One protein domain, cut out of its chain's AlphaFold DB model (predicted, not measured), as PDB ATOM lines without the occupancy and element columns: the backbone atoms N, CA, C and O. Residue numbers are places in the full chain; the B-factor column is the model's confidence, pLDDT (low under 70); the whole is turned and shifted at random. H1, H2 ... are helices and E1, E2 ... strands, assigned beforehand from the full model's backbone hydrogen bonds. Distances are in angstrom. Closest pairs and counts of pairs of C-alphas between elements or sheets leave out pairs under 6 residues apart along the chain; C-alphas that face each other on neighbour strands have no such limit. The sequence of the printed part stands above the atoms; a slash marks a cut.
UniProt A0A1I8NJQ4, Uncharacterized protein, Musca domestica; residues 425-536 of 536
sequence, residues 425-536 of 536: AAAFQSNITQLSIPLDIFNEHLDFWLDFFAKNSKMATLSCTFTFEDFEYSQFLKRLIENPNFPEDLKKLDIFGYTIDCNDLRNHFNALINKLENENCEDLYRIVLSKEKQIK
ATOM      1  N   ALA A 425     228.740 254.032 247.441       71.88
ATOM      2  CA  ALA A 425     228.063 252.817 246.959       71.88
ATOM      3  C   ALA A 425     228.844 252.103 245.836       71.88
ATOM      4  O   ALA A 425     228.914 250.876 245.791       71.88
ATOM      5  N   ALA A 426     229.482 252.871 244.946       69.44
ATOM      6  CA  ALA A 426     230.277 252.338 243.840       69.44
ATOM      7  C   ALA A 426     231.620 251.727 244.277       69.44
ATOM      8  O   ALA A 426     232.204 250.940 243.534       69.44
ATOM      9  N   ALA A 427     232.119 252.091 245.459       75.12
ATOM     10  CA  ALA A 427     233.395 251.621 245.984       75.12
ATOM     11  C   ALA A 427     233.277 250.319 246.801       75.12
ATOM     12  O   ALA A 427     234.303 249.703 247.100       75.12
ATOM     13  N   PHE A 428     232.061 249.875 247.148       79.38
ATOM     14  CA  PHE A 428     231.860 248.655 247.935       79.38
ATOM     15  C   PHE A 428     232.240 247.410 247.129       79.38
ATOM     16  O   PHE A 428     231.533 246.985 246.214       79.38
ATOM     17  N   GLN A 429     233.336 246.761 247.521       86.62
ATOM     18  CA  GLN A 429     233.597 245.383 247.120       86.62
ATOM     19  C   GLN A 429     232.743 244.463 247.988       86.62
ATOM     20  O   GLN A 429     233.131 244.108 249.095       86.62
ATOM     21  N   SER A 430     231.564 244.106 247.485       93.00
ATOM     22  CA  SER A 430     230.626 243.238 248.191       93.00
ATOM     23  C   SER A 430     230.539 241.856 247.546       93.00
ATOM     24  O   SER A 430     230.591 241.716 246.321       93.00
ATOM     25  N   ASN A 431     230.388 240.824 248.378       96.25
ATOM     26  CA  ASN A 431     230.092 239.458 247.938       96.25
ATOM     27  C   ASN A 431     228.602 239.116 247.996       96.25
ATOM     28  O   ASN A 431     228.224 238.011 247.612       96.25
ATOM     29  N   ILE A 432     227.766 240.072 248.406       96.81
ATOM     30  CA  ILE A 432     226.332 239.871 248.565       96.81
ATOM     31  C   ILE A 432     225.700 239.492 247.225       96.81
ATOM     32  O   ILE A 432     225.770 240.233 246.242       96.81
ATOM     33  N   THR A 433     225.066 238.326 247.224       96.62
ATOM     34  CA  THR A 433     224.260 237.783 246.132       96.62
ATOM     35  C   THR A 433     222.768 237.984 246.389       96.62
ATOM     36  O   THR A 433     222.011 238.178 245.437       96.62
ATOM     37  N   GLN A 434     222.353 237.981 247.660       96.88
ATOM     38  CA  GLN A 434     220.972 238.177 248.090       96.88
ATOM     39  C   GLN A 434     220.924 239.206 249.215       96.88
ATOM     40  O   GLN A 434     221.604 239.059 250.230       96.88
ATOM     41  N   LEU A 435     220.128 240.254 249.021       96.44
ATOM     42  CA  LEU A 435     219.890 241.275 250.032       96.44
ATOM     43  C   LEU A 435     218.391 241.408 250.271       96.44
ATOM     44  O   LEU A 435     217.649 241.684 249.331       96.44
ATOM     45  N   SER A 436     217.962 241.254 251.520       95.50
ATOM     46  CA  SER A 436     216.594 241.544 251.938       95.50
ATOM     47  C   SER A 436     216.596 242.620 253.008       95.50
ATOM     48  O   SER A 436     217.202 242.436 254.061       95.50
ATOM     49  N   ILE A 437     215.899 243.725 252.761       93.75
ATOM     50  CA  ILE A 437     215.808 244.833 253.715       93.75
ATOM     51  C   ILE A 437     214.357 245.247 253.977       93.75
ATOM     52  O   ILE A 437     213.487 245.065 253.127       93.75
ATOM     53  N   PRO A 438     214.055 245.804 255.153       91.06
ATOM     54  CA  PRO A 438     212.763 246.396 255.431       91.06
ATOM     55  C   PRO A 438     212.487 247.558 254.479       91.06
ATOM     56  O   PRO A 438     213.389 248.288 254.062       91.06
ATOM     57  N   LEU A 439     211.224 247.708 254.110       88.75
ATOM     58  CA  LEU A 439     210.772 248.718 253.166       88.75
ATOM     59  C   LEU A 439     211.014 250.154 253.633       88.75
ATOM     60  O   LEU A 439     211.273 251.007 252.796       88.75
ATOM     61  N   ASP A 440     210.922 250.432 254.927       85.81
ATOM     62  CA  ASP A 440     211.235 251.736 255.512       85.81
ATOM     63  C   ASP A 440     212.691 252.131 255.223       85.81
ATOM     64  O   ASP A 440     212.914 253.170 254.599       85.81
ATOM     65  N   ILE A 441     213.657 251.247 255.512       87.88
ATOM     66  CA  ILE A 441     215.075 251.464 255.152       87.88
ATOM     67  C   ILE A 441     215.250 251.580 253.633       87.88
ATOM     68  O   ILE A 441     216.024 252.401 253.130       87.88
ATOM     69  N   PHE A 442     214.555 250.723 252.880       91.44
ATOM     70  CA  PHE A 442     214.643 250.707 251.424       91.44
ATOM     71  C   PHE A 442     214.163 252.033 250.819       91.44
ATOM     72  O   PHE A 442     214.818 252.607 249.955       91.44
ATOM     73  N   ASN A 443     213.008 252.521 251.268       90.00
ATOM     74  CA  ASN A 443     212.340 253.711 250.756       90.00
ATOM     75  C   ASN A 443     213.088 254.998 251.114       90.00
ATOM     76  O   ASN A 443     213.103 255.939 250.317       90.00
ATOM     77  N   GLU A 444     213.698 255.045 252.297       87.88
ATOM     78  CA  GLU A 444     214.450 256.212 252.747       87.88
ATOM     79  C   GLU A 444     215.753 256.410 251.963       87.88
ATOM     80  O   GLU A 444     216.140 257.541 251.666       87.88
ATOM     81  N   HIS A 445     216.394 255.315 251.544       90.00
ATOM     82  CA  HIS A 445     217.665 255.340 250.814       90.00
ATOM     83  C   HIS A 445     217.566 254.681 249.436       90.00
ATOM     84  O   HIS A 445     218.480 253.988 248.990       90.00
ATOM     85  N   LEU A 446     216.444 254.911 248.754       92.81
ATOM     86  CA  LEU A 446     216.104 254.280 247.478       92.81
ATOM     87  C   LEU A 446     217.233 254.381 246.438       92.81
ATOM     88  O   LEU A 446     217.611 253.372 245.843       92.81
ATOM     89  N   ASP A 447     217.807 255.575 246.268       93.50
ATOM     90  CA  ASP A 447     218.873 255.833 245.290       93.50
ATOM     91  C   ASP A 447     220.113 254.972 245.555       93.50
ATOM     92  O   ASP A 447     220.691 254.423 244.617       93.50
ATOM     93  N   PHE A 448     220.495 254.820 246.829       92.31
ATOM     94  CA  PHE A 448     221.634 254.005 247.247       92.31
ATOM     95  C   PHE A 448     221.401 252.526 246.934       92.31
ATOM     96  O   PHE A 448     222.274 251.878 246.358       92.31
ATOM     97  N   TRP A 449     220.232 251.984 247.291       94.06
ATOM     98  CA  TRP A 449     219.943 250.557 247.120       94.06
ATOM     99  C   TRP A 449     219.874 250.146 245.653       94.06
ATOM    100  O   TRP A 449     220.395 249.091 245.287       94.06
ATOM    101  N   LEU A 450     219.274 250.986 244.807       94.56
ATOM    102  CA  LEU A 450     219.211 250.745 243.367       94.56
ATOM    103  C   LEU A 450     220.599 250.821 242.723       94.56
ATOM    104  O   LEU A 450     220.961 249.927 241.955       94.56
ATOM    105  N   ASP A 451     221.414 251.806 243.105       92.88
ATOM    106  CA  ASP A 451     222.799 251.907 242.640       92.88
ATOM    107  C   ASP A 451     223.649 250.721 243.094       92.88
ATOM    108  O   ASP A 451     224.429 250.177 242.309       92.88
ATOM    109  N   PHE A 452     223.502 250.300 244.351       92.88
ATOM    110  CA  PHE A 452     224.196 249.135 244.883       92.88
ATOM    111  C   PHE A 452     223.793 247.865 244.128       92.88
ATOM    112  O   PHE A 452     224.667 247.110 243.700       92.88
ATOM    113  N   PHE A 453     222.495 247.659 243.879       94.25
ATOM    114  CA  PHE A 453     222.004 246.541 243.071       94.25
ATOM    115  C   PHE A 453     222.560 246.581 241.650       94.25
ATOM    116  O   PHE A 453     223.052 245.563 241.167       94.25
ATOM    117  N   ALA A 454     222.539 247.734 240.979       92.31
ATOM    118  CA  ALA A 454     223.044 247.872 239.617       92.31
ATOM    119  C   ALA A 454     224.558 247.596 239.532       92.31
ATOM    120  O   ALA A 454     225.002 246.809 238.693       92.31
ATOM    121  N   LYS A 455     225.351 248.186 240.439       91.19
ATOM    122  CA  LYS A 455     226.825 248.123 240.426       91.19
ATOM    123  C   LYS A 455     227.377 246.806 240.977       91.19
ATOM    124  O   LYS A 455     228.429 246.349 240.524       91.19
ATOM    125  N   ASN A 456     226.683 246.149 241.908       92.12
ATOM    126  CA  ASN A 456     227.094 244.844 242.419       92.12
ATOM    127  C   ASN A 456     226.782 243.740 241.390       92.12
ATOM    128  O   ASN A 456     225.676 243.204 241.304       92.12
ATOM    129  N   SER A 457     227.801 243.370 240.612       91.50
ATOM    130  CA  SER A 457     227.710 242.313 239.592       91.50
ATOM    131  C   SER A 457     227.390 240.915 240.141       91.50
ATOM    132  O   SER A 457     226.947 240.063 239.374       91.50
ATOM    133  N   LYS A 458     227.594 240.670 241.443       93.62
ATOM    134  CA  LYS A 458     227.282 239.391 242.101       93.62
ATOM    135  C   LYS A 458     225.855 239.335 242.639       93.62
ATOM    136  O   LYS A 458     225.328 238.237 242.812       93.62
ATOM    137  N   MET A 459     225.232 240.490 242.881       94.56
ATOM    138  CA  MET A 459     223.873 240.562 243.407       94.56
ATOM    139  C   MET A 459     222.876 240.004 242.394       94.56
ATOM    140  O   MET A 459     222.702 240.553 241.306       94.56
ATOM    141  N   ALA A 460     222.228 238.904 242.768       93.31
ATOM    142  CA  ALA A 460     221.179 238.254 242.004       93.31
ATOM    143  C   ALA A 460     219.801 238.808 242.377       93.31
ATOM    144  O   ALA A 460     218.982 239.032 241.486       93.31
ATOM    145  N   THR A 461     219.558 239.043 243.671       93.94
ATOM    146  CA  THR A 461     218.252 239.476 244.179       93.94
ATOM    147  C   THR A 461     218.375 240.579 245.222       93.94
ATOM    148  O   THR A 461     219.178 240.477 246.152       93.94
ATOM    149  N   LEU A 462     217.519 241.591 245.095       95.12
ATOM    150  CA  LEU A 462     217.265 242.610 246.107       95.12
ATOM    151  C   LEU A 462     215.777 242.594 246.439       95.12
ATOM    152  O   LEU A 462     214.948 242.879 245.573       95.12
ATOM    153  N   SER A 463     215.438 242.245 247.674       93.44
ATOM    154  CA  SER A 463     214.068 242.252 248.167       93.44
ATOM    155  C   SER A 463     213.843 243.340 249.202       93.44
ATOM    156  O   SER A 463     214.690 243.579 250.065       93.44
ATOM    157  N   CYS A 464     212.666 243.959 249.153       91.00
ATOM    158  CA  CYS A 464     212.141 244.719 250.273       91.00
ATOM    159  C   CYS A 464     210.909 244.035 250.875       91.00
ATOM    160  O   CYS A 464     210.049 243.525 250.154       91.00
ATOM    161  N   THR A 465     210.849 243.986 252.204       87.62
ATOM    162  CA  THR A 465     209.773 243.336 252.975       87.62
ATOM    163  C   THR A 465     209.035 244.352 253.829       87.62
ATOM    164  O   THR A 465     209.673 245.253 254.378       87.62
ATOM    165  N   PHE A 466     207.723 244.197 253.990       83.06
ATOM    166  CA  PHE A 466     206.908 245.144 254.753       83.06
ATOM    167  C   PHE A 466     205.691 244.522 255.427       83.06
ATOM    168  O   PHE A 466     205.335 243.376 255.163       83.06
ATOM    169  N   THR A 467     205.073 245.288 256.322       73.56
ATOM    170  CA  THR A 467     203.763 245.014 256.919       73.56
ATOM    171  C   THR A 467     202.709 245.923 256.281       73.56
ATOM    172  O   THR A 467     203.036 246.972 255.731       73.56
ATOM    173  N   PHE A 468     201.446 245.489 256.283       64.00
ATOM    174  CA  PHE A 468     200.352 246.152 255.557       64.00
ATOM    175  C   PHE A 468     199.861 247.449 256.218       64.00
ATOM    176  O   PHE A 468     199.222 248.272 255.566       64.00
ATOM    177  N   GLU A 469     200.139 247.627 257.507       64.94
ATOM    178  CA  GLU A 469     199.602 248.734 258.292       64.94
ATOM    179  C   GLU A 469     200.206 250.065 257.801       64.94
ATOM    180  O   GLU A 469     201.409 250.296 257.890       64.94
ATOM    181  N   ASP A 470     199.346 250.912 257.224       54.41
ATOM    182  CA  ASP A 470     199.578 252.315 256.843       54.41
ATOM    183  C   ASP A 470     200.508 252.620 255.650       54.41
ATOM    184  O   ASP A 470     200.884 253.778 255.439       54.41
ATOM    185  N   PHE A 471     200.841 251.640 254.803       69.81
ATOM    186  CA  PHE A 471     201.746 251.884 253.675       69.81
ATOM    187  C   PHE A 471     201.047 252.213 252.343       69.81
ATOM    188  O   PHE A 471     200.367 251.378 251.742       69.81
ATOM    189  N   GLU A 472     201.312 253.408 251.797       83.62
ATOM    190  CA  GLU A 472     200.908 253.816 250.441       83.62
ATOM    191  C   GLU A 472     201.779 253.140 249.362       83.62
ATOM    192  O   GLU A 472     202.571 253.770 248.652       83.62
ATOM    193  N   TYR A 473     201.620 251.824 249.221       82.94
ATOM    194  CA  TYR A 473     202.396 250.988 248.302       82.94
ATOM    195  C   TYR A 473     202.368 251.470 246.846       82.94
ATOM    196  O   TYR A 473     203.394 251.424 246.165       82.94
ATOM    197  N   SER A 474     201.230 251.979 246.374       87.31
ATOM    198  CA  SER A 474     201.111 252.517 245.018       87.31
ATOM    199  C   SER A 474     202.019 253.733 244.809       87.31
ATOM    200  O   SER A 474     202.686 253.841 243.780       87.31
ATOM    201  N   GLN A 475     202.130 254.625 245.795       90.25
ATOM    202  CA  GLN A 475     203.036 255.771 245.710       90.25
ATOM    203  C   GLN A 475     204.499 255.338 245.738       90.25
ATOM    204  O   GLN A 475     205.314 255.854 244.970       90.25
ATOM    205  N   PHE A 476     204.836 254.368 246.586       90.50
ATOM    206  CA  PHE A 476     206.186 253.823 246.628       90.50
ATOM    207  C   PHE A 476     206.584 253.151 245.320       90.50
ATOM    208  O   PHE A 476     207.650 253.455 244.796       90.50
ATOM    209  N   LEU A 477     205.740 252.281 244.763       91.25
ATOM    210  CA  LEU A 477     206.050 251.636 243.494       91.25
ATOM    211  C   LEU A 477     206.242 252.641 242.374       91.25
ATOM    212  O   LEU A 477     207.144 252.470 241.560       91.25
ATOM    213  N   LYS A 478     205.423 253.694 242.350       93.56
ATOM    214  CA  LYS A 478     205.588 254.779 241.391       93.56
ATOM    215  C   LYS A 478     206.957 255.445 241.549       93.56
ATOM    216  O   LYS A 478     207.688 255.571 240.574       93.56
ATOM    217  N   ARG A 479     207.348 255.786 242.783       94.69
ATOM    218  CA  ARG A 479     208.681 256.338 243.083       94.69
ATOM    219  C   ARG A 479     209.811 255.380 242.710       94.69
ATOM    220  O   ARG A 479     210.826 255.837 242.204       94.69
ATOM    221  N   LEU A 480     209.641 254.079 242.946       94.56
ATOM    222  CA  LEU A 480     210.611 253.039 242.610       94.56
ATOM    223  C   LEU A 480     210.866 252.982 241.100       94.56
ATOM    224  O   LEU A 480     212.019 253.016 240.688       94.56
ATOM    225  N   ILE A 481     209.816 252.918 240.277       93.81
ATOM    226  CA  ILE A 481     209.964 252.777 238.818       93.81
ATOM    227  C   ILE A 481     210.348 254.073 238.105       93.81
ATOM    228  O   ILE A 481     210.944 254.016 237.032       93.81
ATOM    229  N   GLU A 482     209.972 255.226 238.666       94.62
ATOM    230  CA  GLU A 482     210.338 256.549 238.147       94.62
ATOM    231  C   GLU A 482     211.739 256.977 238.618       94.62
ATOM    232  O   GLU A 482     212.241 258.018 238.189       94.62
ATOM    233  N   ASN A 483     212.380 256.191 239.491       95.81
ATOM    234  CA  ASN A 483     213.711 256.490 239.991       95.81
ATOM    235  C   ASN A 483     214.751 256.426 238.853       95.81
ATOM    236  O   ASN A 483     214.799 255.422 238.137       95.81
ATOM    237  N   PRO A 484     215.623 257.440 238.696       94.69
ATOM    238  CA  PRO A 484     216.626 257.459 237.629       94.69
ATOM    239  C   PRO A 484     217.663 256.329 237.730       94.69
ATOM    240  O   PRO A 484     218.255 255.970 236.716       94.69
ATOM    241  N   ASN A 485     217.865 255.755 238.919       94.19
ATOM    242  CA  ASN A 485     218.779 254.636 239.154       94.19
ATOM    243  C   ASN A 485     218.083 253.272 239.022       94.19
ATOM    244  O   ASN A 485     218.716 252.234 239.223       94.19
ATOM    245  N   PHE A 486     216.782 253.235 238.705       94.31
ATOM    246  CA  PHE A 486     216.081 251.973 238.498       94.31
ATOM    247  C   PHE A 486     216.701 251.222 237.305       94.31
ATOM    248  O   PHE A 486     216.762 251.784 236.209       94.31
ATOM    249  N   PRO A 487     217.144 249.959 237.465       91.19
ATOM    250  CA  PRO A 487     217.908 249.281 236.424       91.19
ATOM    251  C   PRO A 487     217.114 249.140 235.118       91.19
ATOM    252  O   PRO A 487     216.030 248.549 235.079       91.19
ATOM    253  N   GLU A 488     217.657 249.680 234.027       88.75
ATOM    254  CA  GLU A 488     217.013 249.636 232.708       88.75
ATOM    255  C   GLU A 488     216.922 248.208 232.149       88.75
ATOM    256  O   GLU A 488     215.986 247.883 231.418       88.75
ATOM    257  N   ASP A 489     217.874 247.348 232.519       87.44
ATOM    258  CA  ASP A 489     217.956 245.947 232.106       87.44
ATOM    259  C   ASP A 489     217.050 245.013 232.925       87.44
ATOM    260  O   ASP A 489     216.869 243.848 232.551       87.44
ATOM    261  N   LEU A 490     216.438 245.511 234.007       90.19
ATOM    262  CA  LEU A 490     215.473 244.750 234.789       90.19
ATOM    263  C   LEU A 490     214.173 244.592 233.996       90.19
ATOM    264  O   LEU A 490     213.418 245.542 233.785       90.19
ATOM    265  N   LYS A 491     213.909 243.360 233.555       86.75
ATOM    266  CA  LYS A 491     212.704 243.026 232.783       86.75
ATOM    267  C   LYS A 491     211.501 242.718 233.659       86.75
ATOM    268  O   LYS A 491     210.374 242.934 233.227       86.75
ATOM    269  N   LYS A 492     211.734 242.146 234.842       88.12
ATOM    270  CA  LYS A 492     210.681 241.605 235.699       88.12
ATOM    271  C   LYS A 492     210.892 241.976 237.162       88.12
ATOM    272  O   LYS A 492     212.023 242.006 237.642       88.12
ATOM    273  N   LEU A 493     209.781 242.191 237.854       89.19
ATOM    274  CA  LEU A 493     209.693 242.480 239.280       89.19
ATOM    275  C   LEU A 493     208.703 241.489 239.905       89.19
ATOM    276  O   LEU A 493     207.608 241.327 239.375       89.19
ATOM    277  N   ASP A 494     209.065 240.819 240.997       84.38
ATOM    278  CA  ASP A 494     208.080 240.096 241.819       84.38
ATOM    279  C   ASP A 494     207.456 241.115 242.774       84.38
ATOM    280  O   ASP A 494     208.177 241.777 243.523       84.38
ATOM    281  N   ILE A 495     206.136 241.266 242.723       83.62
ATOM    282  CA  ILE A 495     205.380 242.049 243.692       83.62
ATOM    283  C   ILE A 495     204.253 241.184 244.235       83.62
ATOM    284  O   ILE A 495     203.397 240.741 243.476       83.62
ATOM    285  N   PHE A 496     204.236 240.937 245.541       76.06
ATOM    286  CA  PHE A 496     203.242 240.065 246.180       76.06
ATOM    287  C   PHE A 496     203.195 238.624 245.637       76.06
ATOM    288  O   PHE A 496     202.164 237.953 245.684       76.06
ATOM    289  N   GLY A 497     204.316 238.124 245.108       71.88
ATOM    290  CA  GLY A 497     204.382 236.833 244.423       71.88
ATOM    291  C   GLY A 497     203.918 236.885 242.964       71.88
ATOM    292  O   GLY A 497     203.907 235.850 242.300       71.88
ATOM    293  N   TYR A 498     203.535 238.056 242.447       75.81
ATOM    294  CA  TYR A 498     203.201 238.251 241.040       75.81
ATOM    295  C   TYR A 498     204.424 238.723 240.265       75.81
ATOM    296  O   TYR A 498     204.979 239.787 240.534       75.81
ATOM    297  N   THR A 499     204.817 237.949 239.255       82.75
ATOM    298  CA  THR A 499     205.880 238.351 238.331       82.75
ATOM    299  C   THR A 499     205.328 239.349 237.315       82.75
ATOM    300  O   THR A 499     204.530 238.993 236.449       82.75
ATOM    301  N   ILE A 500     205.776 240.594 237.401       85.44
ATOM    302  CA  ILE A 500     205.310 241.724 236.598       85.44
ATOM    303  C   ILE A 500     206.396 242.148 235.617       85.44
ATOM    304  O   ILE A 500     207.556 242.279 235.998       85.44
ATOM    305  N   ASP A 501     206.014 242.413 234.367       87.81
ATOM    306  CA  ASP A 501     206.901 243.024 233.378       87.81
ATOM    307  C   ASP A 501     207.126 244.517 233.689       87.81
ATOM    308  O   ASP A 501     206.183 245.289 233.883       87.81
ATOM    309  N   CYS A 502     208.389 244.942 233.748       89.62
ATOM    310  CA  CYS A 502     208.746 246.316 234.095       89.62
ATOM    311  C   CYS A 502     208.315 247.331 233.024       89.62
ATOM    312  O   CYS A 502     208.034 248.480 233.364       89.62
ATOM    313  N   ASN A 503     208.230 246.949 231.746       88.50
ATOM    314  CA  ASN A 503     207.708 247.837 230.706       88.50
ATOM    315  C   ASN A 503     206.201 248.025 230.850       88.50
ATOM    316  O   ASN A 503     205.713 249.139 230.659       88.50
ATOM    317  N   ASP A 504     205.467 246.978 231.224       87.62
ATOM    318  CA  ASP A 504     204.042 247.109 231.531       87.62
ATOM    319  C   ASP A 504     203.820 247.994 232.754       87.62
ATOM    320  O   ASP A 504     202.973 248.885 232.716       87.62
ATOM    321  N   LEU A 505     204.627 247.824 233.804       88.25
ATOM    322  CA  LEU A 505     204.551 248.664 234.996       88.25
ATOM    323  C   LEU A 505     204.828 250.146 234.676       88.25
ATOM    324  O   LEU A 505     204.122 251.013 235.185       88.25
ATOM    325  N   ARG A 506     205.784 250.448 233.783       90.00
ATOM    326  CA  ARG A 506     206.082 251.822 233.323       90.00
ATOM    327  C   ARG A 506     204.970 252.426 232.460       90.00
ATOM    328  O   ARG A 506     204.631 253.593 232.628       90.00
ATOM    329  N   ASN A 507     204.406 251.655 231.529       92.19
ATOM    330  CA  ASN A 507     203.461 252.176 230.532       92.19
ATOM    331  C   ASN A 507     201.992 252.116 230.981       92.19
ATOM    332  O   ASN A 507     201.164 252.892 230.504       92.19
ATOM    333  N   HIS A 508     201.658 251.209 231.902       92.62
ATOM    334  CA  HIS A 508     200.287 250.896 232.312       92.62
ATOM    335  C   HIS A 508     200.108 250.909 233.837       92.62
ATOM    336  O   HIS A 508     199.240 250.210 234.364       92.62
ATOM    337  N   PHE A 509     200.895 251.733 234.538       92.25
ATOM    338  CA  PHE A 509     200.983 251.766 236.000       92.25
ATOM    339  C   PHE A 509     199.624 251.695 236.709       92.25
ATOM    340  O   PHE A 509     199.346 250.734 237.415       92.25
ATOM    341  N   ASN A 510     198.733 252.663 236.464       91.19
ATOM    342  CA  ASN A 510     197.441 252.738 237.159       91.19
ATOM    343  C   ASN A 510     196.573 251.490 236.937       91.19
ATOM    344  O   ASN A 510     195.911 251.029 237.860       91.19
ATOM    345  N   ALA A 511     196.562 250.935 235.722       88.19
ATOM    346  CA  ALA A 511     195.760 249.754 235.418       88.19
ATOM    347  C   ALA A 511     196.296 248.515 236.144       88.19
ATOM    348  O   ALA A 511     195.514 247.722 236.666       88.19
ATOM    349  N   LEU A 512     197.621 248.371 236.204       85.56
ATOM    350  CA  LEU A 512     198.274 247.254 236.869       85.56
ATOM    351  C   LEU A 512     198.182 247.357 238.395       85.56
ATOM    352  O   LEU A 512     197.880 246.360 239.036       85.56
ATOM    353  N   ILE A 513     198.371 248.542 238.977       85.88
ATOM    354  CA  ILE A 513     198.185 248.751 240.419       85.88
ATOM    355  C   ILE A 513     196.740 248.479 240.816       85.88
ATOM    356  O   ILE A 513     196.520 247.692 241.724       85.88
ATOM    357  N   ASN A 514     195.761 249.015 240.079       84.94
ATOM    358  CA  ASN A 514     194.354 248.693 240.326       84.94
ATOM    359  C   ASN A 514     194.102 247.183 240.221       84.94
ATOM    360  O   ASN A 514     193.291 246.639 240.962       84.94
ATOM    361  N   LYS A 515     194.773 246.488 239.294       81.94
ATOM    362  CA  LYS A 515     194.689 245.029 239.187       81.94
ATOM    363  C   LYS A 515     195.274 244.349 240.428       81.94
ATOM    364  O   LYS A 515     194.592 243.515 240.997       81.94
ATOM    365  N   LEU A 516     196.466 244.735 240.882       78.38
ATOM    366  CA  LEU A 516     197.125 244.158 242.062       78.38
ATOM    367  C   LEU A 516     196.379 244.456 243.363       78.38
ATOM    368  O   LEU A 516     196.251 243.571 244.196       78.38
ATOM    369  N   GLU A 517     195.846 245.664 243.527       78.44
ATOM    370  CA  GLU A 517     194.984 246.030 244.655       78.44
ATOM    371  C   GLU A 517     193.712 245.181 244.668       78.44
ATOM    372  O   GLU A 517     193.266 244.738 245.726       78.44
ATOM    373  N   ASN A 518     193.156 244.909 243.484       72.25
ATOM    374  CA  ASN A 518     192.002 244.038 243.358       72.25
ATOM    375  C   ASN A 518     192.351 242.563 243.525       72.25
ATOM    376  O   ASN A 518     191.469 241.876 244.000       72.25
ATOM    377  N   GLU A 519     193.558 242.107 243.156       66.19
ATOM    378  CA  GLU A 519     194.056 240.714 243.147       66.19
ATOM    379  C   GLU A 519     194.927 240.346 244.364       66.19
ATOM    380  O   GLU A 519     195.571 239.292 244.388       66.19
ATOM    381  N   ASN A 520     194.996 241.224 245.368       59.09
ATOM    382  CA  ASN A 520     196.000 241.107 246.415       59.09
ATOM    383  C   ASN A 520     195.758 239.859 247.274       59.09
ATOM    384  O   ASN A 520     194.693 239.693 247.866       59.09
ATOM    385  N   CYS A 521     196.760 238.983 247.321       57.12
ATOM    386  CA  CYS A 521     196.780 237.804 248.177       57.12
ATOM    387  C   CYS A 521     197.607 238.193 249.406       57.12
ATOM    388  O   CYS A 521     198.798 238.471 249.269       57.12
ATOM    389  N   GLU A 522     196.979 238.251 250.581       61.03
ATOM    390  CA  GLU A 522     197.523 238.836 251.825       61.03
ATOM    391  C   GLU A 522     198.784 238.132 252.384       61.03
ATOM    392  O   GLU A 522     199.320 238.527 253.416       61.03
ATOM    393  N   ASP A 523     199.299 237.110 251.698       58.09
ATOM    394  CA  ASP A 523     200.276 236.171 252.249       58.09
ATOM    395  C   ASP A 523     201.747 236.512 251.935       58.09
ATOM    396  O   ASP A 523     202.651 235.885 252.489       58.09
ATOM    397  N   LEU A 524     202.040 237.476 251.046       62.38
ATOM    398  CA  LEU A 524     203.417 237.753 250.587       62.38
ATOM    399  C   LEU A 524     203.744 239.249 250.448       62.38
ATOM    400  O   LEU A 524     204.028 239.710 249.352       62.38
ATOM    401  N   TYR A 525     203.801 240.023 251.533       77.50
ATOM    402  CA  TYR A 525     204.194 241.446 251.484       77.50
ATOM    403  C   TYR A 525     205.692 241.664 251.203       77.50
ATOM    404  O   TYR A 525     206.502 241.934 252.097       77.50
ATOM    405  N   ARG A 526     206.073 241.526 249.931       87.00
ATOM    406  CA  ARG A 526     207.431 241.770 249.449       87.00
ATOM    407  C   ARG A 526     207.451 242.282 248.014       87.00
ATOM    408  O   ARG A 526     206.556 241.983 247.223       87.00
ATOM    409  N   ILE A 527     208.529 242.981 247.680       89.88
ATOM    410  CA  ILE A 527     208.915 243.308 246.305       89.88
ATOM    411  C   ILE A 527     210.324 242.758 246.080       89.88
ATOM    412  O   ILE A 527     211.192 242.967 246.925       89.88
ATOM    413  N   VAL A 528     210.565 242.048 244.976       91.25
ATOM    414  CA  VAL A 528     211.871 241.443 244.659       91.25
ATOM    415  C   VAL A 528     212.336 241.836 243.264       91.25
ATOM    416  O   VAL A 528     211.748 241.442 242.255       91.25
ATOM    417  N   LEU A 529     213.448 242.564 243.208       93.88
ATOM    418  CA  LEU A 529     214.197 242.862 241.996       93.88
ATOM    419  C   LEU A 529     215.165 241.701 241.748       93.88
ATOM    420  O   LEU A 529     215.965 241.364 242.621       93.88
ATOM    421  N   SER A 530     215.102 241.081 240.568       92.44
ATOM    422  CA  SER A 530     215.921 239.908 240.231       92.44
ATOM    423  C   SER A 530     216.636 240.083 238.897       92.44
ATOM    424  O   SER A 530     215.993 240.325 237.877       92.44
ATOM    425  N   LYS A 531     217.961 239.898 238.869       91.19
ATOM    426  CA  LYS A 531     218.713 239.855 237.606       91.19
ATOM    427  C   LYS A 531     218.497 238.505 236.928       91.19
ATOM    428  O   LYS A 531     218.641 237.455 237.558       91.19
ATOM    429  N   GLU A 532     218.184 238.504 235.633       84.38
ATOM    430  CA  GLU A 532     218.140 237.258 234.866       84.38
ATOM    431  C   GLU A 532     219.543 236.637 234.850       84.38
ATOM    432  O   GLU A 532     220.513 237.274 234.429       84.38
ATOM    433  N   LYS A 533     219.674 235.380 235.301       74.56
ATOM    434  CA  LYS A 533     220.925 234.639 235.125       74.56
ATOM    435  C   LYS A 533     221.196 234.555 233.628       74.56
ATOM    436  O   LYS A 533     220.472 233.869 232.909       74.56
ATOM    437  N   GLN A 534     222.243 235.231 233.162       57.06
ATOM    438  CA  GLN A 534     222.757 235.017 231.816       57.06
ATOM    439  C   GLN A 534     223.260 233.571 231.753       57.06
ATOM    440  O   GLN A 534     224.348 233.264 232.239       57.06
ATOM    441  N   ILE A 535     222.434 232.669 231.219       49.44
ATOM    442  CA  ILE A 535     222.854 231.311 230.880       49.44
ATOM    443  C   ILE A 535     223.844 231.482 229.726       49.44
ATOM    444  O   ILE A 535     223.436 231.777 228.603       49.44
ATOM    445  N   LYS A 536     225.137 231.425 230.043       38.69
ATOM    446  CA  LYS A 536     226.215 231.449 229.052       38.69
ATOM    447  C   LYS A 536     226.409 230.084 228.420       38.69
ATOM    448  O   LYS A 536     226.326 229.084 229.168       38.69
TER     449      LYS A 536
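AT A GLANCE: This is residues 425 to 536 of the 536 residues of an uncharacterized protein of Musca domestica (UniProt A0A1I8NJQ4). One twisted sheet of five short strands makes a wall, with helices over one face and the other face bare of named helices. H1 and H2 pack on the E1 and E2 half of the sheet, H3 lies farther out on that same side, and H4 and H5 follow towards the E3 and E4 half, with H5 farthest from the mean of the C-alphas. The printed part has 112 residues, with five named helices and five named strands in the order E1 H1 H2 E2 H3 E3 E4 H4 H5 E5 along the chain; the mixed sheet has the order E1 E2 E5 E3 E4, with E1 and E2 parallel and the other neighbours antiparallel. The class is mixed, helices and strands. The whole is compact, with a radius of gyration of the C-alphas of 13.9 A and spans of 41 by 31 by 26 A.

HOW THE PARTS SIT: E1, residues 434 to 438, is an edge strand and the parallel neighbour of E2, residues 461 to 465; N 463 and O 435 are within hydrogen-bond range at 2.8 A. Between them come H1, residues 439 to 444, and H2, residues 446 to 455, both on the same face of the sheet. H1 stands up from the sheet, its line rising 68 degrees; its closest C-alphas to E2 are those of Leu 439 and Cys 464, 5.1 A apart. H2 lies over E2 at a height over the sheet of 10.0 A and runs along the strands, at 8 degrees to E2 on the local plane. E1, H1, H2 and E2 form a strand-helix-strand unit, two parallel neighbour strands joined through helices, with a right-handed crossover. H3, residues 473 to 481, is not on the sheet; it is close to H2 but not clearly touching, the closest C-alphas being those of Leu 446 and Leu 480, 7.4 A apart. E3, residues 492 to 495, and E4, residues 498 to 501, are a hairpin, with N 500 and O 493 2.8 A apart. H4, residues 502 to 507, only grazes the sheet, with its residues 502 to 505. H5, residues 509 to 518, is not on the sheet; it is close to H3 but not clearly touching, with the closest C-alphas those of Ser 474 and Ile 513, 6.6 A apart, opposite ways at 35.5 degrees, only just a steep tilt. E5, residues 526 to 530, is antiparallel to E2, with N 464 and O 527 2.8 A apart, and to E3, with N 528 and O 494 2.8 A apart. There are two split strand-helix-strand units, in which two strands run the same way in the sheet with another strand between them and helices between them along the chain: E2, H3, E3, with E5 between E2 and E3 in the sheet, and E4, H4, H5, E5, with E3 between E4 and E5 in the sheet; both crossovers are right-handed. In H1, H2, H3, H4 and H5 every O i to N i+4 pair is within hydrogen-bond range.

IN THESE COORDINATES: E1 begins at C-alpha 434, at (220.972, 238.177, 248.090), and is 13.7 A long; H1 follows with 8.4 A. H2 is 14.2 A long, E2 12.8 A and H3 12.3 A. H3 begins at C-alpha 473, at (202.396, 250.988, 248.302). E3 and E4 measure 9.6 A and 9.8 A, H4 8.7 A and H5 13.9 A. E5, 12.7 A long, ends at C-alpha 530, at (215.921, 239.908, 240.231).

THE WHOLE: The C-alphas farthest apart are those of Asp 470 and Lys 536, at 43.8 A. The printed part has no cut, and Lys 536 is the chain's last residue. The links E2 to H3, H3 to E3 and H5 to E5 are short; the others are tight. The mean pLDDT of the printed part is 85.1; residue 426 and residues 468 to 471, 519 to 524 and 534 to 536 are under 70.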